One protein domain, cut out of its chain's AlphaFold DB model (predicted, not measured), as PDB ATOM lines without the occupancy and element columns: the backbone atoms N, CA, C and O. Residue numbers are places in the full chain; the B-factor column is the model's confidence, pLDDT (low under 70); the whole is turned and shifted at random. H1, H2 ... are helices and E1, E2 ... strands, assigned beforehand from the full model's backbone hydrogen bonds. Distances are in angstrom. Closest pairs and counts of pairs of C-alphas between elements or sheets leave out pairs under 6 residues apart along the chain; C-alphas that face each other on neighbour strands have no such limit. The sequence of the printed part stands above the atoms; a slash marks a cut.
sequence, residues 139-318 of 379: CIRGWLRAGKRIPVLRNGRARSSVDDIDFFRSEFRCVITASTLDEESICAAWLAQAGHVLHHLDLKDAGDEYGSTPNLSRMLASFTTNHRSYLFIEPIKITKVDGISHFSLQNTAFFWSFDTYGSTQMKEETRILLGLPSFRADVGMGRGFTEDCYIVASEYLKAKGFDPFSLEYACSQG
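AT A GLANCE: This is residues 139 to 318 of the 379 residues of an uncharacterized protein of Gymnopus androsaceus JB14 (UniProt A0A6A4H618). The model is elongated, with a loose, barrel-like strand body and a small head of helices H1, H2, H4 and H5 at one end of the long axis. The body is two sheets partly face to face, E1, E3, E4 and E9 against E2, E5 and E8, with open seams where E1 comes near E2 and E9 comes near E8; the hairpin E6 and E7 reaches on from E5 and E8 toward the head, and H3 sits at the body's other end. The printed part has 180 residues with five named helices and nine named strands, in the order E1 E2 E3 H1 H2 E4 E5 E6 E7 E8 H3 E9 H4 H5. The sheets run E1 E3 E4 E9, E2 E5 E8 and E6 E7, each antiparallel; the class is mixed, helices and strands, with under half of the residues in named elements. The whole is only just compact, close to loose, with a radius of gyration of the C-alphas of 18.8 A and spans of 61 by 34 by 28 A.

HOW THE PARTS SIT: E1, residues 139 to 145, is an edge strand and the antiparallel neighbour of E3, residues 172 to 178; N 144 and O 173 are 2.8 A apart, within hydrogen-bond range. E3 is antiparallel to E4, residues 214 to 219, where N 216 and O 172 are 3.4 A apart. E4 is antiparallel to the other edge strand, E9, residues 278 to 283, with N 282 and O 215 at 2.8 A. This sheet is strongly twisted, and the way across it turns by 83 degrees from edge to edge. In the second sheet E5, residues 230 to 233, is the inner strand between E2, residues 158 to 161, and E8, residues 254 to 257; N 231 and O 160 are 2.9 A apart, and N 230 and O 257 are 2.8 A apart. The closest C-alphas of E1 and E2 are those of Trp 143 and Ala 158, 6.8 A apart, and those of E8 and E9 are Phe 254 and Phe 279, at 7.8 A. E6, residues 237 to 241, and E7, residues 244 to 248, form a hairpin, with N 246 and O 239 at 2.8 A. H3, residues 268 to 273, only grazes the sheet E2 E5 E8, with its residues 268 to 271. H1, residues 183 to 191, and H2, residues 194 to 200, meet only through their link. H4, residues 291 to 303, only just touches H1, with 3 pairs of C-alphas within 8 A, through its residues 293 to 297 alone; the closest C-alphas are those of Leu 191 and Ala 297, 5.9 A apart, and the lines are about perpendicular at 75 degrees. H4 also only just touches H2, with 3 such pairs, through its residues 294 to 298 alone; the closest C-alphas are those of Gly 195 and Ser 298, at 7.0 A, and the lines are about perpendicular at 81 degrees. H5, residues 312 to 316, is close to H1 but not clearly touching, with the C-alphas of Ala 189 and Ala 314 at 6.4 A. In H1, H2, H3, H4 and H5 every O i to N i+4 pair is within hydrogen-bond range.

IN THESE COORDINATES: E1 begins at C-alpha 139, (210.853, 148.245, 180.710), and is 17.9 A long from first to last C-alpha. E3 measures 18.8 A, E4 16.0 A and E9 15.9 A. H4 is the longest helix, with 13 residues over 18.5 A, from C-alpha 291 at (184.643, 156.511, 168.879). H5 ends at C-alpha 316, (193.476, 133.818, 172.206).

THE WHOLE: The two C-alphas farthest apart are those of Asn 226 and Gly 305, at 61.4 A. The printed part has no cut, and the long links are E1 to E2 and H2 to E4. The mean pLDDT of the printed part is 74.8; 62 residues are under 70, among them residues 165 to 183 and 203 to 225.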
ATOM      1  N   CYS A 139     209.905 147.272 180.168       42.44
ATOM      2  CA  CYS A 139     210.853 148.245 180.710       42.44
ATOM      3  C   CYS A 139     210.135 149.544 181.113       42.44
ATOM      4  O   CYS A 139     209.619 150.304 180.295       42.44
ATOM      5  N   ILE A 140     210.123 149.843 182.406       52.88
ATOM      6  CA  ILE A 140     209.623 151.126 182.900       52.88
ATOM      7  C   ILE A 140     210.730 152.161 182.659       52.88
ATOM      8  O   ILE A 140     211.792 152.077 183.273       52.88
ATOM      9  N   ARG A 141     210.511 153.144 181.769       50.19
ATOM     10  CA  ARG A 141     211.511 154.198 181.470       50.19
ATOM     11  C   ARG A 141     211.578 155.302 182.528       50.19
ATOM     12  O   ARG A 141     212.324 156.269 182.368       50.19
ATOM     13  N   GLY A 142     210.843 155.120 183.620       57.59
ATOM     14  CA  GLY A 142     210.692 156.078 184.700       57.59
ATOM     15  C   GLY A 142     209.581 157.083 184.419       57.59
ATOM     16  O   GLY A 142     208.860 157.005 183.423       57.59
ATOM     17  N   TRP A 143     209.455 158.035 185.335       62.31
ATOM     18  CA  TRP A 143     208.463 159.096 185.250       62.31
ATOM     19  C   TRP A 143     209.031 160.279 184.467       62.31
ATOM     20  O   TRP A 143     210.178 160.681 184.681       62.31
ATOM     21  N   LEU A 144     208.238 160.819 183.543       59.03
ATOM     22  CA  LEU A 144     208.581 161.980 182.730       59.03
ATOM     23  C   LEU A 144     207.744 163.194 183.144       59.03
ATOM     24  O   LEU A 144     206.556 163.080 183.451       59.03
ATOM     25  N   ARG A 145     208.375 164.368 183.085       66.25
ATOM     26  CA  ARG A 145     207.768 165.692 183.244       66.25
ATOM     27  C   ARG A 145     208.196 166.577 182.090       66.25
ATOM     28  O   ARG A 145     209.381 166.885 181.995       66.25
ATOM     29  N   ALA A 146     207.262 167.007 181.241       67.12
ATOM     30  CA  ALA A 146     207.580 167.859 180.087       67.12
ATOM     31  C   ALA A 146     208.827 167.355 179.310       67.12
ATOM     32  O   ALA A 146     209.724 168.121 178.967       67.12
ATOM     33  N   GLY A 147     208.946 166.029 179.148       66.88
ATOM     34  CA  GLY A 147     210.093 165.357 178.518       66.88
ATOM     35  C   GLY A 147     211.332 165.108 179.401       66.88
ATOM     36  O   GLY A 147     212.223 164.368 178.992       66.88
ATOM     37  N   LYS A 148     211.408 165.652 180.621       71.44
ATOM     38  CA  LYS A 148     212.518 165.443 181.571       71.44
ATOM     39  C   LYS A 148     212.268 164.241 182.484       71.44
ATOM     40  O   LYS A 148     211.167 164.066 182.995       71.44
ATOM     41  N   ARG A 149     213.299 163.429 182.729       75.62
ATOM     42  CA  ARG A 149     213.227 162.268 183.635       75.62
ATOM     43  C   ARG A 149     213.230 162.697 185.101       75.62
ATOM     44  O   ARG A 149     214.083 163.479 185.511       75.62
ATOM     45  N   ILE A 150     212.325 162.124 185.888       78.25
ATOM     46  CA  ILE A 150     212.321 162.241 187.348       78.25
ATOM     47  C   ILE A 150     213.327 161.229 187.923       78.25
ATOM     48  O   ILE A 150     213.357 160.081 187.467       78.25
ATOM     49  N   PRO A 151     214.154 161.612 188.915       79.44
ATOM     50  CA  PRO A 151     215.072 160.687 189.568       79.44
ATOM     51  C   PRO A 151     214.338 159.484 190.175       79.44
ATOM     52  O   PRO A 151     213.374 159.646 190.926       79.44
ATOM     53  N   VAL A 152     214.837 158.285 189.874       82.19
ATOM     54  CA  VAL A 152     214.367 157.022 190.454       82.19
ATOM     55  C   VAL A 152     215.328 156.607 191.566       82.19
ATOM     56  O   VAL A 152     216.543 156.559 191.377       82.19
ATOM     57  N   LEU A 153     214.782 156.349 192.748       85.00
ATOM     58  CA  LEU A 153     215.503 155.898 193.930       85.00
ATOM     59  C   LEU A 153     215.880 154.414 193.808       85.00
ATOM     60  O   LEU A 153     215.333 153.676 192.992       85.00
ATOM     61  N   ARG A 154     216.792 153.942 194.670       84.19
ATOM     62  CA  ARG A 154     217.249 152.535 194.671       84.19
ATOM     63  C   ARG A 154     216.119 151.517 194.873       84.19
ATOM     64  O   ARG A 154     216.247 150.387 194.424       84.19
ATOM     65  N   ASN A 155     215.031 151.914 195.527       83.38
ATOM     66  CA  ASN A 155     213.838 151.087 195.735       83.38
ATOM     67  C   ASN A 155     212.830 151.154 194.567       83.38
ATOM     68  O   ASN A 155     211.724 150.640 194.692       83.38
ATOM     69  N   GLY A 156     213.178 151.803 193.452       83.75
ATOM     70  CA  GLY A 156     212.327 151.924 192.265       83.75
ATOM     71  C   GLY A 156     211.294 153.054 192.320       83.75
ATOM     72  O   GLY A 156     210.646 153.317 191.308       83.75
ATOM     73  N   ARG A 157     211.153 153.757 193.451       87.94
ATOM     74  CA  ARG A 157     210.255 154.918 193.569       87.94
ATOM     75  C   ARG A 157     210.818 156.123 192.832       87.94
ATOM     76  O   ARG A 157     212.021 156.369 192.882       87.94
ATOM     77  N   ALA A 158     209.955 156.926 192.220       86.62
ATOM     78  CA  ALA A 158     210.341 158.257 191.761       86.62
ATOM     79  C   ALA A 158     210.069 159.298 192.848       86.62
ATOM     80  O   ALA A 158     209.117 159.159 193.615       86.62
ATOM     81  N   ARG A 159     210.910 160.334 192.915       90.19
ATOM     82  CA  ARG A 159     210.793 161.406 193.912       90.19
ATOM     83  C   ARG A 159     210.905 162.777 193.266       90.19
ATOM     84  O   ARG A 159     211.814 163.005 192.469       90.19
ATOM     85  N   SER A 160     210.078 163.712 193.721       86.75
ATOM     86  CA  SER A 160     210.244 165.136 193.433       86.75
ATOM     87  C   SER A 160     209.990 166.031 194.642       86.75
ATOM     88  O   SER A 160     209.270 165.636 195.552       86.75
ATOM     89  N   SER A 161     210.592 167.222 194.648       87.25
ATOM     90  CA  SER A 161     210.433 168.244 195.694       87.25
ATOM     91  C   SER A 161     209.331 169.240 195.335       87.25
ATOM     92  O   SER A 161     209.150 169.547 194.157       87.25
ATOM     93  N   VAL A 162     208.653 169.801 196.346       81.25
ATOM     94  CA  VAL A 162     207.674 170.885 196.146       81.25
ATOM     95  C   VAL A 162     208.301 172.163 195.589       81.25
ATOM     96  O   VAL A 162     207.663 172.865 194.809       81.25
ATOM     97  N   ASP A 163     209.555 172.441 195.957       75.94
ATOM     98  CA  ASP A 163     210.267 173.673 195.580       75.94
ATOM     99  C   ASP A 163     210.431 173.838 194.061       75.94
ATOM    100  O   ASP A 163     210.668 174.934 193.556       75.94
ATOM    101  N   ASP A 164     210.270 172.754 193.308       70.00
ATOM    102  CA  ASP A 164     210.165 172.787 191.861       70.00
ATOM    103  C   ASP A 164     208.736 173.236 191.499       70.00
ATOM    104  O   ASP A 164     207.928 172.440 191.072       70.00
ATOM    105  N   ILE A 165     208.348 174.490 191.752       54.09
ATOM    106  CA  ILE A 165     206.942 174.961 191.649       54.09
ATOM    107  C   ILE A 165     206.305 174.718 190.265       54.09
ATOM    108  O   ILE A 165     205.098 174.473 190.158       54.09
ATOM    109  N   ASP A 166     207.111 174.694 189.204       59.88
ATOM    110  CA  ASP A 166     206.670 174.322 187.855       59.88
ATOM    111  C   ASP A 166     206.310 172.825 187.731       59.88
ATOM    112  O   ASP A 166     205.832 172.378 186.691       59.88
ATOM    113  N   PHE A 167     206.585 172.015 188.755       57.81
ATOM    114  CA  PHE A 167     206.321 170.579 188.829       57.81
ATOM    115  C   PHE A 167     204.821 170.301 188.876       57.81
ATOM    116  O   PHE A 167     204.348 169.421 188.169       57.81
ATOM    117  N   PHE A 168     204.042 171.100 189.608       58.69
ATOM    118  CA  PHE A 168     202.604 170.850 189.810       58.69
ATOM    119  C   PHE A 168     201.693 171.515 188.782       58.69
ATOM    120  O   PHE A 168     200.468 171.436 188.903       58.69
ATOM    121  N   ARG A 169     202.267 172.228 187.809       59.50
ATOM    122  CA  ARG A 169     201.524 172.819 186.686       59.50
ATOM    123  C   ARG A 169     201.429 171.879 185.482       59.50
ATOM    124  O   ARG A 169     200.629 172.146 184.596       59.50
ATOM    125  N   SER A 170     202.216 170.805 185.460       58.75
ATOM    126  CA  SER A 170     202.307 169.849 184.353       58.75
ATOM    127  C   SER A 170     201.751 168.476 184.722       58.75
ATOM    128  O   SER A 170     201.895 168.040 185.861       58.75
ATOM    129  N   GLU A 171     201.188 167.771 183.740       62.44
ATOM    130  CA  GLU A 171     200.876 166.343 183.841       62.44
ATOM    131  C   GLU A 171     202.145 165.516 184.098       62.44
ATOM    132  O   GLU A 171     203.188 165.733 183.469       62.44
ATOM    133  N   PHE A 172     202.042 164.526 184.988       61.41
ATOM    134  CA  PHE A 172     203.041 163.465 185.104       61.41
ATOM    135  C   PHE A 172     202.644 162.297 184.233       61.41
ATOM    136  O   PHE A 172     201.519 161.818 184.342       61.41
ATOM    137  N   ARG A 173     203.596 161.803 183.440       61.94
ATOM    138  CA  ARG A 173     203.409 160.596 182.637       61.94
ATOM    139  C   ARG A 173     204.461 159.572 183.029       61.94
ATOM    140  O   ARG A 173     205.658 159.830 182.879       61.94
ATOM    141  N   CYS A 174     204.052 158.404 183.520       58.78
ATOM    142  CA  CYS A 174     204.951 157.248 183.489       58.78
ATOM    143  C   CYS A 174     204.871 156.647 182.096       58.78
ATOM    144  O   CYS A 174     203.786 156.311 181.633       58.78
ATOM    145  N   VAL A 175     206.010 156.493 181.430       60.44
ATOM    146  CA  VAL A 175     206.040 155.787 180.151       60.44
ATOM    147  C   VAL A 175     206.541 154.377 180.414       60.44
ATOM    148  O   VAL A 175     207.732 154.141 180.646       60.44
ATOM    149  N   ILE A 176     205.610 153.427 180.393       54.16
ATOM    150  CA  ILE A 176     205.947 152.009 180.362       54.16
ATOM    151  C   ILE A 176     206.271 151.678 178.909       54.16
ATOM    152  O   ILE A 176     205.378 151.577 178.077       54.16
ATOM    153  N   THR A 177     207.549 151.506 178.586       51.50
ATOM    154  CA  THR A 177     207.927 150.964 177.280       51.50
ATOM    155  C   THR A 177     208.181 149.481 177.437       51.50
ATOM    156  O   THR A 177     209.193 149.070 178.003       51.50
ATOM    157  N   ALA A 178     207.303 148.638 176.923       47.44
ATOM    158  CA  ALA A 178     207.701 147.258 176.728       47.44
ATOM    159  C   ALA A 178     208.900 147.239 175.766       47.44
ATOM    160  O   ALA A 178     208.797 147.731 174.651       47.44
ATOM    161  N   SER A 179     210.061 146.736 176.191       47.81
ATOM    162  CA  SER A 179     211.275 146.742 175.358       47.81
ATOM    163  C   SER A 179     211.183 145.780 174.166       47.81
ATOM    164  O   SER A 179     212.121 145.684 173.383       47.81
ATOM    165  N   THR A 180     210.061 145.072 174.032       49.84
ATOM    166  CA  THR A 180     209.828 144.008 173.048       49.84
ATOM    167  C   THR A 180     208.409 143.976 172.475       49.84
ATOM    168  O   THR A 180     208.148 143.144 171.615       49.84
ATOM    169  N   LEU A 181     207.465 144.760 173.009       54.47
ATOM    170  CA  LEU A 181     206.184 144.958 172.328       54.47
ATOM    171  C   LEU A 181     206.340 146.257 171.564       54.47
ATOM    172  O   LEU A 181     206.655 147.287 172.165       54.47
ATOM    173  N   ASP A 182     206.153 146.189 170.254       65.25
ATOM    174  CA  ASP A 182     205.881 147.399 169.503       65.25
ATOM    175  C   ASP A 182     204.668 148.111 170.130       65.25
ATOM    176  O   ASP A 182     203.785 147.516 170.758       65.25
ATOM    177  N   GLU A 183     204.678 149.435 170.041       64.62
ATOM    178  CA  GLU A 183     203.576 150.290 170.491       64.62
ATOM    179  C   GLU A 183     202.235 149.822 169.890       64.62
ATOM    180  O   GLU A 183     201.196 149.852 170.549       64.62
ATOM    181  N   GLU A 184     202.301 149.299 168.669       70.06
ATOM    182  CA  GLU A 184     201.216 148.690 167.906       70.06
ATOM    183  C   GLU A 184     200.559 147.501 168.627       70.06
ATOM    184  O   GLU A 184     199.336 147.423 168.687       70.06
ATOM    185  N   SER A 185     201.329 146.621 169.266       72.31
ATOM    186  CA  SER A 185     200.821 145.454 169.992       72.31
ATOM    187  C   SER A 185     200.078 145.847 171.262       72.31
ATOM    188  O   SER A 185     199.146 145.156 171.667       72.31
ATOM    189  N   ILE A 186     200.484 146.940 171.915       74.69
ATOM    190  CA  ILE A 186     199.764 147.476 173.078       74.69
ATOM    191  C   ILE A 186     198.452 148.121 172.620       74.69
ATOM    192  O   ILE A 186     197.420 147.903 173.250       74.69
ATOM    193  N   CYS A 187     198.473 148.846 171.499       79.31
ATOM    194  CA  CYS A 187     197.277 149.416 170.876       79.31
ATOM    195  C   CYS A 187     196.276 148.324 170.468       79.31
ATOM    196  O   CYS A 187     195.095 148.406 170.796       79.31
ATOM    197  N   ALA A 188     196.751 147.265 169.810       82.44
ATOM    198  CA  ALA A 188     195.930 146.123 169.419       82.44
ATOM    199  C   ALA A 188     195.364 145.387 170.640       82.44
ATOM    200  O   ALA A 188     194.180 145.056 170.664       82.44
ATOM    201  N   ALA A 189     196.184 145.180 171.678       83.56
ATOM    202  CA  ALA A 189     195.730 144.603 172.937       83.56
ATOM    203  C   ALA A 189     194.629 145.444 173.592       83.56
ATOM    204  O   ALA A 189     193.694 144.871 174.146       83.56
ATOM    205  N   TRP A 190     194.733 146.775 173.536       84.69
ATOM    206  CA  TRP A 190     193.710 147.676 174.057       84.69
ATOM    207  C   TRP A 190     192.413 147.582 173.263       84.69
ATOM    208  O   TRP A 190     191.381 147.275 173.845       84.69
ATOM    209  N   LEU A 191     192.455 147.763 171.940       84.62
ATOM    210  CA  LEU A 191     191.259 147.698 171.090       84.62
ATOM    211  C   LEU A 191     190.534 146.351 171.208       84.62
ATOM    212  O   LEU A 191     189.309 146.309 171.237       84.62
ATOM    213  N   ALA A 192     191.291 145.263 171.367       87.56
ATOM    214  CA  ALA A 192     190.763 143.924 171.621       87.56
ATOM    215  C   ALA A 192     189.987 143.784 172.946       87.56
ATOM    216  O   ALA A 192     189.268 142.805 173.114       87.56
ATOM    217  N   GLN A 193     190.176 144.702 173.897       91.88
ATOM    218  CA  GLN A 193     189.610 144.653 175.250       91.88
ATOM    219  C   GLN A 193     188.797 145.903 175.599       91.88
ATOM    220  O   GLN A 193     188.211 145.968 176.679       91.88
ATOM    221  N   ALA A 194     188.756 146.902 174.717       84.50
ATOM    222  CA  ALA A 194     188.168 148.200 175.008       84.50
ATOM    223  C   ALA A 194     186.676 148.082 175.330       84.50
ATOM    224  O   ALA A 194     186.228 148.655 176.317       84.50
ATOM    225  N   GLY A 195     185.928 147.273 174.571       86.25
ATOM    226  CA  GLY A 195     184.515 147.008 174.852       86.25
ATOM    227  C   GLY A 195     184.309 146.447 176.260       86.25
ATOM    228  O   GLY A 195     183.526 146.995 177.033       86.25
ATOM    229  N   HIS A 196     185.080 145.420 176.632       88.94
ATOM    230  CA  HIS A 196     185.066 144.845 177.979       88.94
ATOM    231  C   HIS A 196     185.363 145.891 179.064       88.94
ATOM    232  O   HIS A 196     184.610 146.017 180.031       88.94
ATOM    233  N   VAL A 197     186.449 146.652 178.909       84.31
ATOM    234  CA  VAL A 197     186.909 147.622 179.911       84.31
ATOM    235  C   VAL A 197     185.926 148.780 180.068       84.31
ATOM    236  O   VAL A 197     185.543 149.096 181.193       84.31
ATOM    237  N   LEU A 198     185.483 149.387 178.966       83.00
ATOM    238  CA  LEU A 198     184.551 150.519 178.983       83.00
ATOM    239  C   LEU A 198     183.191 150.120 179.566       83.00
ATOM    240  O   LEU A 198     182.623 150.868 180.361       83.00
ATOM    241  N   HIS A 199     182.714 148.911 179.248       84.94
ATOM    242  CA  HIS A 199     181.486 148.363 179.820       84.94
ATOM    243  C   HIS A 199     181.575 148.198 181.346       84.94
ATOM    244  O   HIS A 199     180.646 148.568 182.057       84.94
ATOM    245  N   HIS A 200     182.694 147.683 181.871       80.94
ATOM    246  CA  HIS A 200     182.874 147.488 183.320       80.94
ATOM    247  C   HIS A 200     183.067 148.790 184.101       80.94
ATOM    248  O   HIS A 200     182.807 148.828 185.300       80.94
ATOM    249  N   LEU A 201     183.539 149.848 183.445       75.50
ATOM    250  CA  LEU A 201     183.713 151.156 184.073       75.50
ATOM    251  C   LEU A 201     182.432 152.013 184.045       75.50
ATOM    252  O   LEU A 201     182.464 153.134 184.543       75.50
ATOM    253  N   ASP A 202     181.328 151.500 183.479       78.25
ATOM    254  CA  ASP A 202     180.074 152.230 183.208       78.25
ATOM    255  C   ASP A 202     180.301 153.554 182.450       78.25
ATOM    256  O   ASP A 202     179.605 154.553 182.623       78.25
ATOM    257  N   LEU A 203     181.311 153.567 181.580       69.31
ATOM    258  CA  LEU A 203     181.704 154.731 180.790       69.31
ATOM    259  C   LEU A 203     180.927 154.755 179.466       69.31
ATOM    260  O   LEU A 203     181.510 154.655 178.391       69.31
ATOM    261  N   LYS A 204     179.594 154.847 179.542       57.72
ATOM    262  CA  LYS A 204     178.713 154.808 178.356       57.72
ATOM    263  C   LYS A 204     178.814 156.045 177.452       57.72
ATOM    264  O   LYS A 204     178.579 155.909 176.260       57.72
ATOM    265  N   ASP A 205     179.228 157.193 177.993       52.03
ATOM    266  CA  ASP A 205     179.227 158.500 177.297       52.03
ATOM    267  C   ASP A 205     180.630 159.103 177.136       52.03
ATOM    268  O   ASP A 205     180.838 160.313 177.087       52.03
ATOM    269  N   ALA A 206     181.637 158.247 177.116       50.12
ATOM    270  CA  ALA A 206     183.022 158.628 177.311       50.12
ATOM    271  C   ALA A 206     183.702 159.107 176.008       50.12
ATOM    272  O   ALA A 206     184.848 158.767 175.776       50.12
ATOM    273  N   GLY A 207     183.019 159.865 175.147       41.75
ATOM    274  CA  GLY A 207     183.464 160.212 173.784       41.75
ATOM    275  C   GLY A 207     184.752 161.043 173.648       41.75
ATOM    276  O   GLY A 207     185.250 161.185 172.535       41.75
ATOM    277  N   ASP A 208     185.333 161.535 174.744       43.16
ATOM    278  CA  ASP A 208     186.480 162.441 174.696       43.16
ATOM    279  C   ASP A 208     187.779 161.746 175.153       43.16
ATOM    280  O   ASP A 208     187.934 161.379 176.315       43.16
ATOM    281  N   GLU A 209     188.699 161.573 174.198       43.47
ATOM    282  CA  GLU A 209     190.145 161.311 174.324       43.47
ATOM    283  C   GLU A 209     190.639 160.339 175.425       43.47
ATOM    284  O   GLU A 209     190.813 160.694 176.591       43.47
ATOM    285  N   TYR A 210     191.093 159.144 175.021       43.81
ATOM    286  CA  TYR A 210     191.904 158.254 175.873       43.81
ATOM    287  C   TYR A 210     193.352 158.135 175.329       43.81
ATOM    288  O   TYR A 210     193.519 158.058 174.115       43.81
ATOM    289  N   GLY A 211     194.396 158.170 176.208       40.22
ATOM    290  CA  GLY A 211     195.872 158.170 175.890       40.22
ATOM    291  C   GLY A 211     196.852 157.447 176.898       40.22
ATOM    292  O   GLY A 211     196.805 157.804 178.058       40.22
ATOM    293  N   SER A 212     197.767 156.492 176.534       41.22
ATOM    294  CA  SER A 212     198.476 155.397 177.322       41.22
ATOM    295  C   SER A 212     199.589 155.832 178.193       41.22
ATOM    296  O   SER A 212     200.697 155.291 178.185       41.22
ATOM    297  N   THR A 213     199.240 156.774 179.031       42.62
ATOM    298  CA  THR A 213     200.089 157.200 180.099       42.62
ATOM    299  C   THR A 213     199.269 157.176 181.365       42.62
ATOM    300  O   THR A 213     198.197 157.783 181.414       42.62
ATOM    301  N   PRO A 214     199.743 156.484 182.415       41.50
ATOM    302  CA  PRO A 214     199.257 156.793 183.730       41.50
ATOM    303  C   PRO A 214     199.485 158.281 183.984       41.50
ATOM    304  O   PRO A 214     200.635 158.739 184.016       41.50
ATOM    305  N   ASN A 215     198.382 159.017 184.074       48.62
ATOM    306  CA  ASN A 215     198.357 160.460 184.217       48.62
ATOM    307  C   ASN A 215     197.994 160.767 185.661       48.62
ATOM    308  O   ASN A 215     197.020 160.246 186.186       48.62
ATOM    309  N   LEU A 216     198.772 161.617 186.319       48.38
ATOM    310  CA  LEU A 216     198.385 162.161 187.618       48.38
ATOM    311  C   LEU A 216     197.679 163.493 187.371       48.38
ATOM    312  O   LEU A 216     198.340 164.506 187.140       48.38
ATOM    313  N   SER A 217     196.344 163.484 187.376       52.88
ATOM    314  CA  SER A 217     195.533 164.694 187.190       52.88
ATOM    315  C   SER A 217     195.328 165.424 188.519       52.88
ATOM    316  O   SER A 217     195.176 164.809 189.577       52.88
ATOM    317  N   ARG A 218     195.402 166.759 188.480       59.16
ATOM    318  CA  ARG A 218     195.421 167.624 189.668       59.16
ATOM    319  C   ARG A 218     194.013 168.069 190.061       59.16
ATOM    320  O   ARG A 218     193.301 168.623 189.233       59.16
ATOM    321  N   MET A 219     193.701 168.008 191.356       56.31
ATOM    322  CA  MET A 219     192.658 168.853 191.958       56.31
ATOM    323  C   MET A 219     193.304 170.108 192.566       56.31
ATOM    324  O   MET A 219     194.233 170.019 193.367       56.31
ATOM    325  N   LEU A 220     192.883 171.283 192.099       46.06
ATOM    326  CA  LEU A 220     193.518 172.578 192.370       46.06
ATOM    327  C   LEU A 220     193.328 173.054 193.824       46.06
ATOM    328  O   LEU A 220     192.198 173.205 194.275       46.06
ATOM    329  N   ALA A 221     194.431 173.395 194.499       55.19
ATOM    330  CA  ALA A 221     194.475 174.246 195.691       55.19
ATOM    331  C   ALA A 221     195.713 175.164 195.617       55.19
ATOM    332  O   ALA A 221     196.733 174.791 195.035       55.19
ATOM    333  N   SER A 222     195.624 176.377 196.165       57.88
ATOM    334  CA  SER A 222     196.766 177.288 196.324       57.88
ATOM    335  C   SER A 222     197.597 176.882 197.543       57.88
ATOM    336  O   SER A 222     197.038 176.770 198.631       57.88
ATOM    337  N   PHE A 223     198.911 176.701 197.384       66.38
ATOM    338  CA  PHE A 223     199.810 176.283 198.466       66.38
ATOM    339  C   PHE A 223     200.886 177.328 198.776       66.38
ATOM    340  O   PHE A 223     201.489 177.913 197.878       66.38
ATOM    341  N   THR A 224     201.158 177.512 200.067       58.06
ATOM    342  CA  THR A 224     202.289 178.277 200.607       58.06
ATOM    343  C   THR A 224     202.930 177.442 201.709       58.06
ATOM    344  O   THR A 224     202.546 177.538 202.872       58.06
ATOM    345  N   THR A 225     203.875 176.570 201.362       63.41
ATOM    346  CA  THR A 225     204.562 175.745 202.365       63.41
ATOM    347  C   THR A 225     206.017 176.171 202.477       63.41
ATOM    348  O   THR A 225     206.778 175.996 201.533       63.41
ATOM    349  N   ASN A 226     206.436 176.648 203.652       73.94
ATOM    350  CA  ASN A 226     207.862 176.791 203.988       73.94
ATOM    351  C   ASN A 226     208.527 175.438 204.324       73.94
ATOM    352  O   ASN A 226     209.718 175.380 204.627       73.94
ATOM    353  N   HIS A 227     207.759 174.346 204.303       80.25
ATOM    354  CA  HIS A 227     208.237 173.004 204.606       80.25
ATOM    355  C   HIS A 227     208.609 172.260 203.327       80.25
ATOM    356  O   HIS A 227     207.804 172.159 202.399       80.25
ATOM    357  N   ARG A 228     209.806 171.668 203.314       89.56
ATOM    358  CA  ARG A 228     210.224 170.754 202.250       89.56
ATOM    359  C   ARG A 228     209.339 169.516 202.274       89.56
ATOM    360  O   ARG A 228     209.441 168.697 203.184       89.56
ATOM    361  N   SER A 229     208.481 169.403 201.272       92.12
ATOM    362  CA  SER A 229     207.636 168.234 201.054       92.12
ATOM    363  C   SER A 229     208.052 167.561 199.752       92.12
ATOM    364  O   SER A 229     208.504 168.217 198.811       92.12
ATOM    365  N   TYR A 230     207.909 166.243 199.700       92.38
ATOM    366  CA  TYR A 230     208.315 165.425 198.570       92.38
ATOM    367  C   TYR A 230     207.149 164.564 198.099       92.38
ATOM    368  O   TYR A 230     206.497 163.902 198.910       92.38
ATOM    369  N   LEU A 231     206.909 164.558 196.789       91.50
ATOM    370  CA  LEU A 231     205.998 163.621 196.143       91.50
ATOM    371  C   LEU A 231     206.776 162.352 195.799       91.50
ATOM    372  O   LEU A 231     207.767 162.408 195.064       91.50
ATOM    373  N   PHE A 232     206.304 161.220 196.307       90.94
ATOM    374  CA  PHE A 232     206.790 159.895 195.953       90.94
ATOM    375  C   PHE A 232     205.781 159.214 195.051       90.94
ATOM    376  O   PHE A 232     204.590 159.210 195.348       90.94
ATOM    377  N   ILE A 233     206.271 158.622 193.968       87.88
ATOM    378  CA  ILE A 233     205.454 157.841 193.048       87.88
ATOM    379  C   ILE A 233     205.919 156.389 193.123       87.88
ATOM    380  O   ILE A 233     207.106 156.099 192.923       87.88
ATOM    381  N   GLU A 234     204.995 155.492 193.470       87.00
ATOM    382  CA  GLU A 234     205.281 154.068 193.632       87.00
ATOM    383  C   GLU A 234     205.581 153.420 192.269       87.00
ATOM    384  O   GLU A 234     205.032 153.825 191.237       87.00
ATOM    385  N   PRO A 235     206.473 152.414 192.223       80.88
ATOM    386  CA  PRO A 235     206.738 151.690 190.999       80.88
ATOM    387  C   PRO A 235     205.508 150.872 190.599       80.88
ATOM    388  O   PRO A 235     204.807 150.297 191.437       80.88
ATOM    389  N   ILE A 236     205.296 150.778 189.291       77.25
ATOM    390  CA  ILE A 236     204.273 149.913 188.709       77.25
ATOM    391  C   ILE A 236     204.723 148.466 188.904       77.25
ATOM    392  O   ILE A 236     205.824 148.088 188.494       77.25
ATOM    393  N   LYS A 237     203.879 147.660 189.546       79.88
ATOM    394  CA  LYS A 237     204.110 146.228 189.703       79.88
ATOM    395  C   LYS A 237     203.659 145.521 188.436       79.88
ATOM    396  O   LYS A 237     202.559 145.752 187.938       79.88
ATOM    397  N   ILE A 238     204.529 144.659 187.925       77.31
ATOM    398  CA  ILE A 238     204.225 143.774 186.806       77.31
ATOM    399  C   ILE A 238     204.218 142.357 187.363       77.31
ATOM    400  O   ILE A 238     205.260 141.853 187.783       77.31
ATOM    401  N   THR A 239     203.050 141.732 187.405       81.50
ATOM    402  CA  THR A 239     202.891 140.333 187.813       81.50
ATOM    403  C   THR A 239     202.595 139.472 186.592       81.50
ATOM    404  O   THR A 239     202.154 139.974 185.561       81.50
ATOM    405  N   LYS A 240     202.882 138.168 186.667       77.75
ATOM    406  CA  LYS A 240     202.482 137.206 185.636       77.75
ATOM    407  C   LYS A 240     201.492 136.220 186.234       77.75
ATOM    408  O   LYS A 240     201.817 135.594 187.238       77.75
ATOM    409  N   VAL A 241     200.326 136.088 185.615       78.19
ATOM    410  CA  VAL A 241     199.296 135.102 185.963       78.19
ATOM    411  C   VAL A 241     199.069 134.275 184.705       78.19
ATOM    412  O   VAL A 241     198.823 134.841 183.647       78.19
ATOM    413  N   ASP A 242     199.306 132.966 184.779       81.38
ATOM    414  CA  ASP A 242     199.174 132.040 183.640       81.38
ATOM    415  C   ASP A 242     199.944 132.467 182.373       81.38
ATOM    416  O   ASP A 242     199.513 132.286 181.238       81.38
ATOM    417  N   GLY A 243     201.120 133.077 182.561       76.44
ATOM    418  CA  GLY A 243     201.962 133.582 181.468       76.44
ATOM    419  C   GLY A 243     201.543 134.949 180.910       76.44
ATOM    420  O   GLY A 243     202.318 135.561 180.167       76.44
ATOM    421  N   ILE A 244     200.392 135.479 181.322       66.81
ATOM    422  CA  ILE A 244     199.884 136.803 180.960       66.81
ATOM    423  C   ILE A 244     200.446 137.835 181.933       66.81
ATOM    424  O   ILE A 244     200.457 137.639 183.145       66.81
ATOM    425  N   SER A 245     200.962 138.945 181.404       71.00
ATOM    426  CA  SER A 245     201.493 140.028 182.238       71.00
ATOM    427  C   SER A 245     200.377 140.983 182.648       71.00
ATOM    428  O   SER A 245     199.675 141.505 181.787       71.00
ATOM    429  N   HIS A 246     200.255 141.219 183.951       72.06
ATOM    430  CA  HIS A 246     199.322 142.149 184.573       72.06
ATOM    431  C   HIS A 246     200.081 143.338 185.150       72.06
ATOM    432  O   HIS A 246     201.149 143.180 185.745       72.06
ATOM    433  N   PHE A 247     199.500 144.524 185.009       72.75
ATOM    434  CA  PHE A 247     200.023 145.755 185.585       72.75
ATOM    435  C   PHE A 247     199.144 146.172 186.752       72.75
ATOM    436  O   PHE A 247     197.918 146.190 186.644       72.75
ATOM    437  N   SER A 248     199.765 146.525 187.869       74.69
ATOM    438  CA  SER A 248     199.067 147.117 189.000       74.69
ATOM    439  C   SER A 248     199.886 148.240 189.613       74.69
ATOM    440  O   SER A 248     201.116 148.192 189.706       74.69
ATOM    441  N   LEU A 249     199.183 149.280 190.039       69.00
ATOM    442  CA  LEU A 249     199.712 150.224 191.008       69.00
ATOM    443  C   LEU A 249     199.503 149.620 192.401       69.00
ATOM    444  O   LEU A 249     198.597 148.814 192.611       69.00
ATOM    445  N   GLN A 250     200.363 149.972 193.356       70.56
ATOM    446  CA  GLN A 250     200.055 149.688 194.759       70.56
ATOM    447  C   GLN A 250     198.793 150.463 195.173       70.56
ATOM    448  O   GLN A 250     198.411 151.408 194.484       70.56
ATOM    449  N   ASN A 251     198.179 150.094 196.306       71.44
ATOM    450  CA  ASN A 251     196.952 150.728 196.820       71.44
ATOM    451  C   ASN A 251     197.005 152.265 196.785       71.44
ATOM    452  O   ASN A 251     195.994 152.915 196.544       71.44
ATOM    453  N   THR A 252     198.195 152.844 196.962       81.75
ATOM    454  CA  THR A 252     198.472 154.258 196.709       81.75
ATOM    455  C   THR A 252     199.522 154.394 195.607       81.75
ATOM    456  O   THR A 252     200.688 154.055 195.803       81.75
ATOM    457  N   ALA A 253     199.127 154.914 194.445       83.94
ATOM    458  CA  ALA A 253     200.043 155.157 193.327       83.94
ATOM    459  C   ALA A 253     201.106 156.226 193.640       83.94
ATOM    460  O   ALA A 253     202.195 156.224 193.069       83.94
ATOM    461  N   PHE A 254     200.789 157.140 194.554       89.19
ATOM    462  CA  PHE A 254     201.675 158.192 195.022       89.19
ATOM    463  C   PHE A 254     201.360 158.521 196.481       89.19
ATOM    464  O   PHE A 254     200.268 158.241 196.976       89.19
ATOM    465  N   PHE A 255     202.312 159.147 197.161       93.06
ATOM    466  CA  PHE A 255     202.110 159.696 198.493       93.06
ATOM    467  C   PHE A 255     203.048 160.874 198.746       93.06
ATOM    468  O   PHE A 255     204.070 161.048 198.079       93.06
ATOM    469  N   TRP A 256     202.696 161.689 199.734       93.94
ATOM    470  CA  TRP A 256     203.509 162.812 200.183       93.94
ATOM    471  C   TRP A 256     204.343 162.428 201.396       93.94
ATOM    472  O   TRP A 256     203.908 161.626 202.216       93.94
ATOM    473  N   SER A 257     205.529 163.009 201.545       95.25
ATOM    474  CA  SER A 257     206.353 162.841 202.742       95.25
ATOM    475  C   SER A 257     207.212 164.074 203.003       95.25
ATOM    476  O   SER A 257     207.625 164.754 202.066       95.25
ATOM    477  N   PHE A 258     207.512 164.345 204.273       94.62
ATOM    478  CA  PHE A 258     208.570 165.292 204.652       94.62
ATOM    479  C   PHE A 258     209.964 164.653 204.604       94.62
ATOM    480  O   PHE A 258     210.970 165.357 204.556       94.62
ATOM    481  N   ASP A 259     210.035 163.321 204.624       94.56
ATOM    482  CA  ASP A 259     211.291 162.590 204.547       94.56
ATOM    483  C   ASP A 259     211.783 162.526 203.097       94.56
ATOM    484  O   ASP A 259     211.070 162.110 202.182       94.56
ATOM    485  N   THR A 260     213.052 162.876 202.900       93.06
ATOM    486  CA  THR A 260     213.747 162.778 201.613       93.06
ATOM    487  C   THR A 260     213.792 161.358 201.039       93.06
ATOM    488  O   THR A 260     214.003 161.216 199.828       93.06
ATOM    489  N   TYR A 261     213.588 160.325 201.863       93.50
ATOM    490  CA  TYR A 261     213.547 158.916 201.455       93.50
ATOM    491  C   TYR A 261     212.128 158.340 201.344       93.50
ATOM    492  O   TYR A 261     211.961 157.252 200.786       93.50
ATOM    493  N   GLY A 262     211.109 159.066 201.813       93.50
ATOM    494  CA  GLY A 262     209.716 158.625 201.751       93.50
ATOM    495  C   GLY A 262     209.443 157.419 202.649       93.50
ATOM    496  O   GLY A 262     208.677 156.535 202.271       93.50
ATOM    497  N   SER A 263     210.108 157.352 203.805       94.25
ATOM    498  CA  SER A 263     209.929 156.270 204.784       94.25
ATOM    499  C   SER A 263     208.594 156.385 205.522       94.25
ATOM    500  O   SER A 263     208.019 155.374 205.916       94.25
ATOM    501  N   THR A 264     208.084 157.612 205.668       95.50
ATOM    502  CA  THR A 264     206.835 157.907 206.379       95.50
ATOM    503  C   THR A 264     205.866 158.638 205.464       95.50
ATOM    504  O   THR A 264     206.163 159.741 204.997       95.50
ATOM    505  N   GLN A 265     204.695 158.050 205.229       95.44
ATOM    506  CA  GLN A 265     203.623 158.696 204.479       95.44
ATOM    507  C   GLN A 265     202.999 159.830 205.302       95.44
ATOM    508  O   GLN A 265     202.689 159.675 206.483       95.44
ATOM    509  N   MET A 266     202.819 160.982 204.663       95.38
ATOM    510  CA  MET A 266     202.101 162.124 205.211       95.38
ATOM    511  C   MET A 266     200.619 161.776 205.344       95.38
ATOM    512  O   MET A 266     200.010 161.271 204.400       95.38
ATOM    513  N   LYS A 267     200.048 162.074 206.514       95.44
ATOM    514  CA  LYS A 267     198.611 161.942 206.748       95.44
ATOM    515  C   LYS A 267     197.827 162.869 205.824       95.44
ATOM    516  O   LYS A 267     198.286 163.970 205.506       95.44
ATOM    517  N   GLU A 268     196.632 162.444 205.445       92.56
ATOM    518  CA  GLU A 268     195.780 163.178 204.512       92.56
ATOM    519  C   GLU A 268     195.416 164.573 205.038       92.56
ATOM    520  O   GLU A 268     195.496 165.557 204.304       92.56
ATOM    521  N   GLU A 269     195.142 164.705 206.338       93.81
ATOM    522  CA  GLU A 269     194.815 165.989 206.967       93.81
ATOM    523  C   GLU A 269     196.001 166.957 206.900       93.81
ATOM    524  O   GLU A 269     195.830 168.153 206.675       93.81
ATOM    525  N   THR A 270     197.225 166.437 207.047       93.69
ATOM    526  CA  THR A 270     198.454 167.237 206.929       93.69
ATOM    527  C   THR A 270     198.682 167.679 205.486       93.69
ATOM    528  O   THR A 270     199.032 168.834 205.252       93.69
ATOM    529  N   ARG A 271     198.434 166.792 204.511       92.38
ATOM    530  CA  ARG A 271     198.496 167.126 203.080       92.38
ATOM    531  C   ARG A 271     197.534 168.267 202.744       92.38
ATOM    532  O   ARG A 271     197.942 169.225 202.089       92.38
ATOM    533  N   ILE A 272     196.288 168.172 203.215       89.12
ATOM    534  CA  ILE A 272     195.241 169.183 203.008       89.12
ATOM    535  C   ILE A 272     195.610 170.502 203.695       89.12
ATOM    536  O   ILE A 272     195.537 171.548 203.053       89.12
ATOM    537  N   LEU A 273     196.060 170.468 204.955       88.88
ATOM    538  CA  LEU A 273     196.460 171.661 205.713       88.88
ATOM    539  C   LEU A 273     197.596 172.435 205.026       88.88
ATOM    540  O   LEU A 273     197.630 173.661 205.068       88.88
ATOM    541  N   LEU A 274     198.510 171.719 204.370       88.00
ATOM    542  CA  LEU A 274     199.605 172.300 203.595       88.00
ATOM    543  C   LEU A 274     199.200 172.754 202.181       88.00
ATOM    544  O   LEU A 274     200.025 173.309 201.457       88.00
ATOM    545  N   GLY A 275     197.958 172.510 201.759       86.50
ATOM    546  CA  GLY A 275     197.489 172.810 200.405       86.50
ATOM    547  C   GLY A 275     198.153 171.960 199.317       86.50
ATOM    548  O   GLY A 275     198.105 172.324 198.142       86.50
ATOM    549  N   LEU A 276     198.790 170.840 199.673       86.56
ATOM    550  CA  LEU A 276     199.462 169.977 198.702       86.56
ATOM    551  C   LEU A 276     198.421 169.300 197.803       86.56
ATOM    552  O   LEU A 276     197.398 168.831 198.309       86.56
ATOM    553  N   PRO A 277     198.656 169.194 196.485       84.94
ATOM    554  CA  PRO A 277     197.666 168.626 195.585       84.94
ATOM    555  C   PRO A 277     197.420 167.145 195.880       84.94
ATOM    556  O   PRO A 277     198.313 166.404 196.308       84.94
ATOM    557  N   SER A 278     196.179 166.728 195.637       82.50
ATOM    558  CA  SER A 278     195.862 165.315 195.459       82.50
ATOM    559  C   SER A 278     195.967 165.017 193.982       82.50
ATOM    560  O   SER A 278     195.636 165.869 193.146       82.50
ATOM    561  N   PHE A 279     196.406 163.812 193.677       80.31
ATOM    562  CA  PHE A 279     196.411 163.327 192.319       80.31
ATOM    563  C   PHE A 279     195.460 162.150 192.195       80.31
ATOM    564  O   PHE A 279     195.260 161.373 193.125       80.31
ATOM    565  N   ARG A 280     194.875 161.988 191.021       73.75
ATOM    566  CA  ARG A 280     194.262 160.721 190.651       73.75
ATOM    567  C   ARG A 280     195.246 160.023 189.740       73.75
ATOM    568  O   ARG A 280     195.659 160.622 188.757       73.75
ATOM    569  N   ALA A 281     195.656 158.804 190.088       67.88
ATOM    570  CA  ALA A 281     196.324 157.959 189.112       67.88
ATOM    571  C   ALA A 281     195.270 157.540 188.101       67.88
ATOM    572  O   ALA A 281     194.420 156.696 188.374       67.88
ATOM    573  N   ASP A 282     195.288 158.219 186.978       61.84
ATOM    574  CA  ASP A 282     194.575 157.812 185.797       61.84
ATOM    575  C   ASP A 282     195.456 156.850 185.010       61.84
ATOM    576  O   ASP A 282     196.675 156.872 185.159       61.84
ATOM    577  N   VAL A 283     194.846 156.023 184.179       55.44
ATOM    578  CA  VAL A 283     195.500 155.277 183.112       55.44
ATOM    579  C   VAL A 283     194.760 155.701 181.858       55.44
ATOM    580  O   VAL A 283     193.754 155.092 181.514       55.44
ATOM    581  N   GLY A 284     195.226 156.738 181.160       53.41
ATOM    582  CA  GLY A 284     194.735 156.895 179.789       53.41
ATOM    583  C   GLY A 284     195.311 155.757 178.920       53.41
ATOM    584  O   GLY A 284     196.214 155.078 179.415       53.41
ATOM    585  N   MET A 285     194.851 155.536 177.662       59.69
ATOM    586  CA  MET A 285     195.424 154.575 176.667       59.69
ATOM    587  C   MET A 285     195.741 155.053 175.222       59.69
ATOM    588  O   MET A 285     194.981 155.801 174.667       59.69
ATOM    589  N   GLY A 286     196.903 154.713 174.632       50.91
ATOM    590  CA  GLY A 286     197.719 155.599 173.772       50.91
ATOM    591  C   GLY A 286     197.388 155.567 172.323       50.91
ATOM    592  O   GLY A 286     197.126 154.506 171.777       50.91
ATOM    593  N   ARG A 287     197.520 156.766 171.748       58.12
ATOM    594  CA  ARG A 287     196.755 157.294 170.618       58.12
ATOM    595  C   ARG A 287     195.320 157.601 171.016       58.12
ATOM    596  O   ARG A 287     194.670 156.775 171.638       58.12
ATOM    597  N   GLY A 288     194.872 158.799 170.639       61.31
ATOM    598  CA  GLY A 288     193.482 159.222 170.751       61.31
ATOM    599  C   GLY A 288     192.617 158.347 169.857       61.31
ATOM    600  O   GLY A 288     192.346 158.701 168.713       61.31
ATOM    601  N   PHE A 289     192.263 157.165 170.353       69.88
ATOM    602  CA  PHE A 289     191.277 156.315 169.711       69.88
ATOM    603  C   PHE A 289     189.955 157.065 169.742       69.88
ATOM    604  O   PHE A 289     189.429 157.368 170.814       69.88
ATOM    605  N   THR A 290     189.457 157.385 168.555       75.38
ATOM    606  CA  THR A 290     188.140 157.984 168.371       75.38
ATOM    607  C   THR A 290     187.055 156.945 168.644       75.38
ATOM    608  O   THR A 290     187.324 155.740 168.665       75.38
ATOM    609  N   GLU A 291     185.813 157.395 168.810       75.62
ATOM    610  CA  GLU A 291     184.643 156.511 168.879       75.62
ATOM    611  C   GLU A 291     184.624 155.498 167.718       75.62
ATOM    612  O   GLU A 291     184.423 154.298 167.927       75.62
ATOM    613  N   ASP A 292     184.982 155.949 166.512       74.12
ATOM    614  CA  ASP A 292     185.071 155.107 165.318       74.12
ATOM    615  C   ASP A 292     186.068 153.952 165.472       74.12
ATOM    616  O   ASP A 292     185.805 152.841 165.011       74.12
ATOM    617  N   CYS A 293     187.193 154.164 166.166       78.06
ATOM    618  CA  CYS A 293     188.163 153.097 166.417       78.06
ATOM    619  C   CYS A 293     187.544 151.963 167.247       78.06
ATOM    620  O   CYS A 293     187.813 150.787 166.989       78.06
ATOM    621  N   TYR A 294     186.696 152.300 168.224       81.44
ATOM    622  CA  TYR A 294     186.005 151.318 169.058       81.44
ATOM    623  C   TYR A 294     184.883 150.608 168.302       81.44
ATOM    624  O   TYR A 294     184.737 149.393 168.444       81.44
ATOM    625  N   ILE A 295     184.138 151.329 167.458       79.88
ATOM    626  CA  ILE A 295     183.125 150.736 166.576       79.88
ATOM    627  C   ILE A 295     183.788 149.722 165.637       79.88
ATOM    628  O   ILE A 295     183.371 148.566 165.589       79.88
ATOM    629  N   VAL A 296     184.866 150.115 164.953       80.31
ATOM    630  CA  VAL A 296     185.601 149.238 164.029       80.31
ATOM    631  C   VAL A 296     186.178 148.022 164.754       80.31
ATOM    632  O   VAL A 296     186.055 146.901 164.259       80.31
ATOM    633  N   ALA A 297     186.769 148.208 165.938       82.50
ATOM    634  CA  ALA A 297     187.273 147.097 166.742       82.50
ATOM    635  C   ALA A 297     186.146 146.135 167.155       82.50
ATOM    636  O   ALA A 297     186.298 144.922 167.029       82.50
ATOM    637  N   SER A 298     184.997 146.662 167.585       83.31
ATOM    638  CA  SER A 298     183.824 145.868 167.960       83.31
ATOM    639  C   SER A 298     183.290 145.045 166.785       83.31
ATOM    640  O   SER A 298     183.112 143.833 166.908       83.31
ATOM    641  N   GLU A 299     183.107 145.662 165.615       81.69
ATOM    642  CA  GLU A 299     182.658 144.962 164.407       81.69
ATOM    643  C   GLU A 299     183.666 143.901 163.945       81.69
ATOM    644  O   GLU A 299     183.278 142.795 163.564       81.69
ATOM    645  N   TYR A 300     184.967 144.185 164.057       84.50
ATOM    646  CA  TYR A 300     186.015 143.206 163.782       84.50
ATOM    647  C   TYR A 300     185.925 141.983 164.709       84.50
ATOM    648  O   TYR A 300     185.997 140.847 164.234       84.50
ATOM    649  N   LEU A 301     185.738 142.189 166.018       86.06
ATOM    650  CA  LEU A 301     185.603 141.098 166.990       86.06
ATOM    651  C   LEU A 301     184.367 140.239 166.695       86.06
ATOM    652  O   LEU A 301     184.488 139.012 166.614       86.06
ATOM    653  N   LYS A 302     183.221 140.871 166.410       90.25
ATOM    654  CA  LYS A 302     181.991 140.172 165.998       90.25
ATOM    655  C   LYS A 302     182.201 139.351 164.730       90.25
ATOM    656  O   LYS A 302     181.802 138.191 164.679       90.25
ATOM    657  N   ALA A 303     182.870 139.913 163.721       83.38
ATOM    658  CA  ALA A 303     183.171 139.214 162.471       83.38
ATOM    659  C   ALA A 303     184.098 138.002 162.674       83.38
ATOM    660  O   ALA A 303     184.046 137.040 161.907       83.38
ATOM    661  N   LYS A 304     184.934 138.022 163.719       86.94
ATOM    662  CA  LYS A 304     185.758 136.883 164.144       86.94
ATOM    663  C   LYS A 304     185.016 135.880 165.035       86.94
ATOM    664  O   LYS A 304     185.606 134.864 165.392       86.94
ATOM    665  N   GLY A 305     183.747 136.131 165.356       94.38
ATOM    666  CA  GLY A 305     182.928 135.280 166.219       94.38
ATOM    667  C   GLY A 305     183.194 135.465 167.713       94.38
ATOM    668  O   GLY A 305     182.793 134.609 168.494       94.38
ATOM    669  N   PHE A 306     183.862 136.549 168.112       95.19
ATOM    670  CA  PHE A 306     184.101 136.884 169.515       95.19
ATOM    671  C   PHE A 306     183.107 137.944 169.992       95.19
ATOM    672  O   PHE A 306     182.739 138.848 169.239       95.19
ATOM    673  N   ASP A 307     182.708 137.861 171.259       96.69
ATOM    674  CA  ASP A 307     181.955 138.926 171.918       96.69
ATOM    675  C   ASP A 307     182.885 140.126 172.207       96.69
ATOM    676  O   ASP A 307     183.876 139.945 172.930       96.69
ATOM    677  N   PRO A 308     182.593 141.345 171.696       92.75
ATOM    678  CA  PRO A 308     183.376 142.556 171.970       92.75
ATOM    679  C   PRO A 308     183.498 142.932 173.451       92.75
ATOM    680  O   PRO A 308     184.383 143.708 173.817       92.75
ATOM    681  N   PHE A 309     182.612 142.410 174.301       94.81
ATOM    682  CA  PHE A 309     182.620 142.646 175.745       94.81
ATOM    683  C   PHE A 309     183.354 141.551 176.537       94.81
ATOM    684  O   PHE A 309     183.469 141.641 177.763       94.81
ATOM    685  N   SER A 310     183.895 140.540 175.853       94.75
ATOM    686  CA  SER A 310     184.675 139.452 176.446       94.75
ATOM    687  C   SER A 310     186.187 139.686 176.339       94.75
ATOM    688  O   SER A 310     186.669 140.461 175.514       94.75
ATOM    689  N   LEU A 311     186.962 138.965 177.155       92.88
ATOM    690  CA  LEU A 311     188.429 138.935 177.068       92.88
ATOM    691  C   LEU A 311     188.957 137.774 176.205       92.88
ATOM    692  O   LEU A 311     190.170 137.619 176.057       92.88
ATOM    693  N   GLU A 312     188.076 136.954 175.627       94.19
ATOM    694  CA  GLU A 312     188.449 135.711 174.941       94.19
ATOM    695  C   GLU A 312     189.350 135.958 173.733       94.19
ATOM    696  O   GLU A 312     190.350 135.256 173.551       94.19
ATOM    697  N   TYR A 313     189.051 136.994 172.943       91.62
ATOM    698  CA  TYR A 313     189.889 137.351 171.805       91.62
ATOM    699  C   TYR A 313     191.295 137.735 172.266       91.62
ATOM    700  O   TYR A 313     192.274 137.163 171.789       91.62
ATOM    701  N   ALA A 314     191.413 138.631 173.249       87.62
ATOM    702  CA  ALA A 314     192.704 139.057 173.776       87.62
ATOM    703  C   ALA A 314     193.523 137.886 174.345       87.62
ATOM    704  O   ALA A 314     194.712 137.764 174.035       87.62
ATOM    705  N   CYS A 315     192.877 136.980 175.088       88.31
ATOM    706  CA  CYS A 315     193.480 135.734 175.560       88.31
ATOM    707  C   CYS A 315     193.972 134.862 174.398       88.31
ATOM    708  O   CYS A 315     195.127 134.432 174.402       88.31
ATOM    709  N   SER A 316     193.135 134.643 173.376       88.25
ATOM    710  CA  SER A 316     193.476 133.818 172.206       88.25
ATOM    711  C   SER A 316     194.677 134.361 171.424       88.25
ATOM    712  O   SER A 316     195.470 133.591 170.888       88.25
ATOM    713  N   GLN A 317     194.842 135.688 171.397       84.44
ATOM    714  CA  GLN A 317     195.958 136.364 170.733       84.44
ATOM    715  C   GLN A 317     197.207 136.489 171.627       84.44
ATOM    716  O   GLN A 317     198.234 137.016 171.190       84.44
ATOM    717  N   GLY A 318     197.147 136.039 172.886       83.88
ATOM    718  CA  GLY A 318     198.235 136.195 173.853       83.88
ATOM    719  C   GLY A 318     198.536 137.660 174.192       83.88
ATOM    720  O   GLY A 318     199.693 138.020 174.464       83.88
TER     721      GLY A 318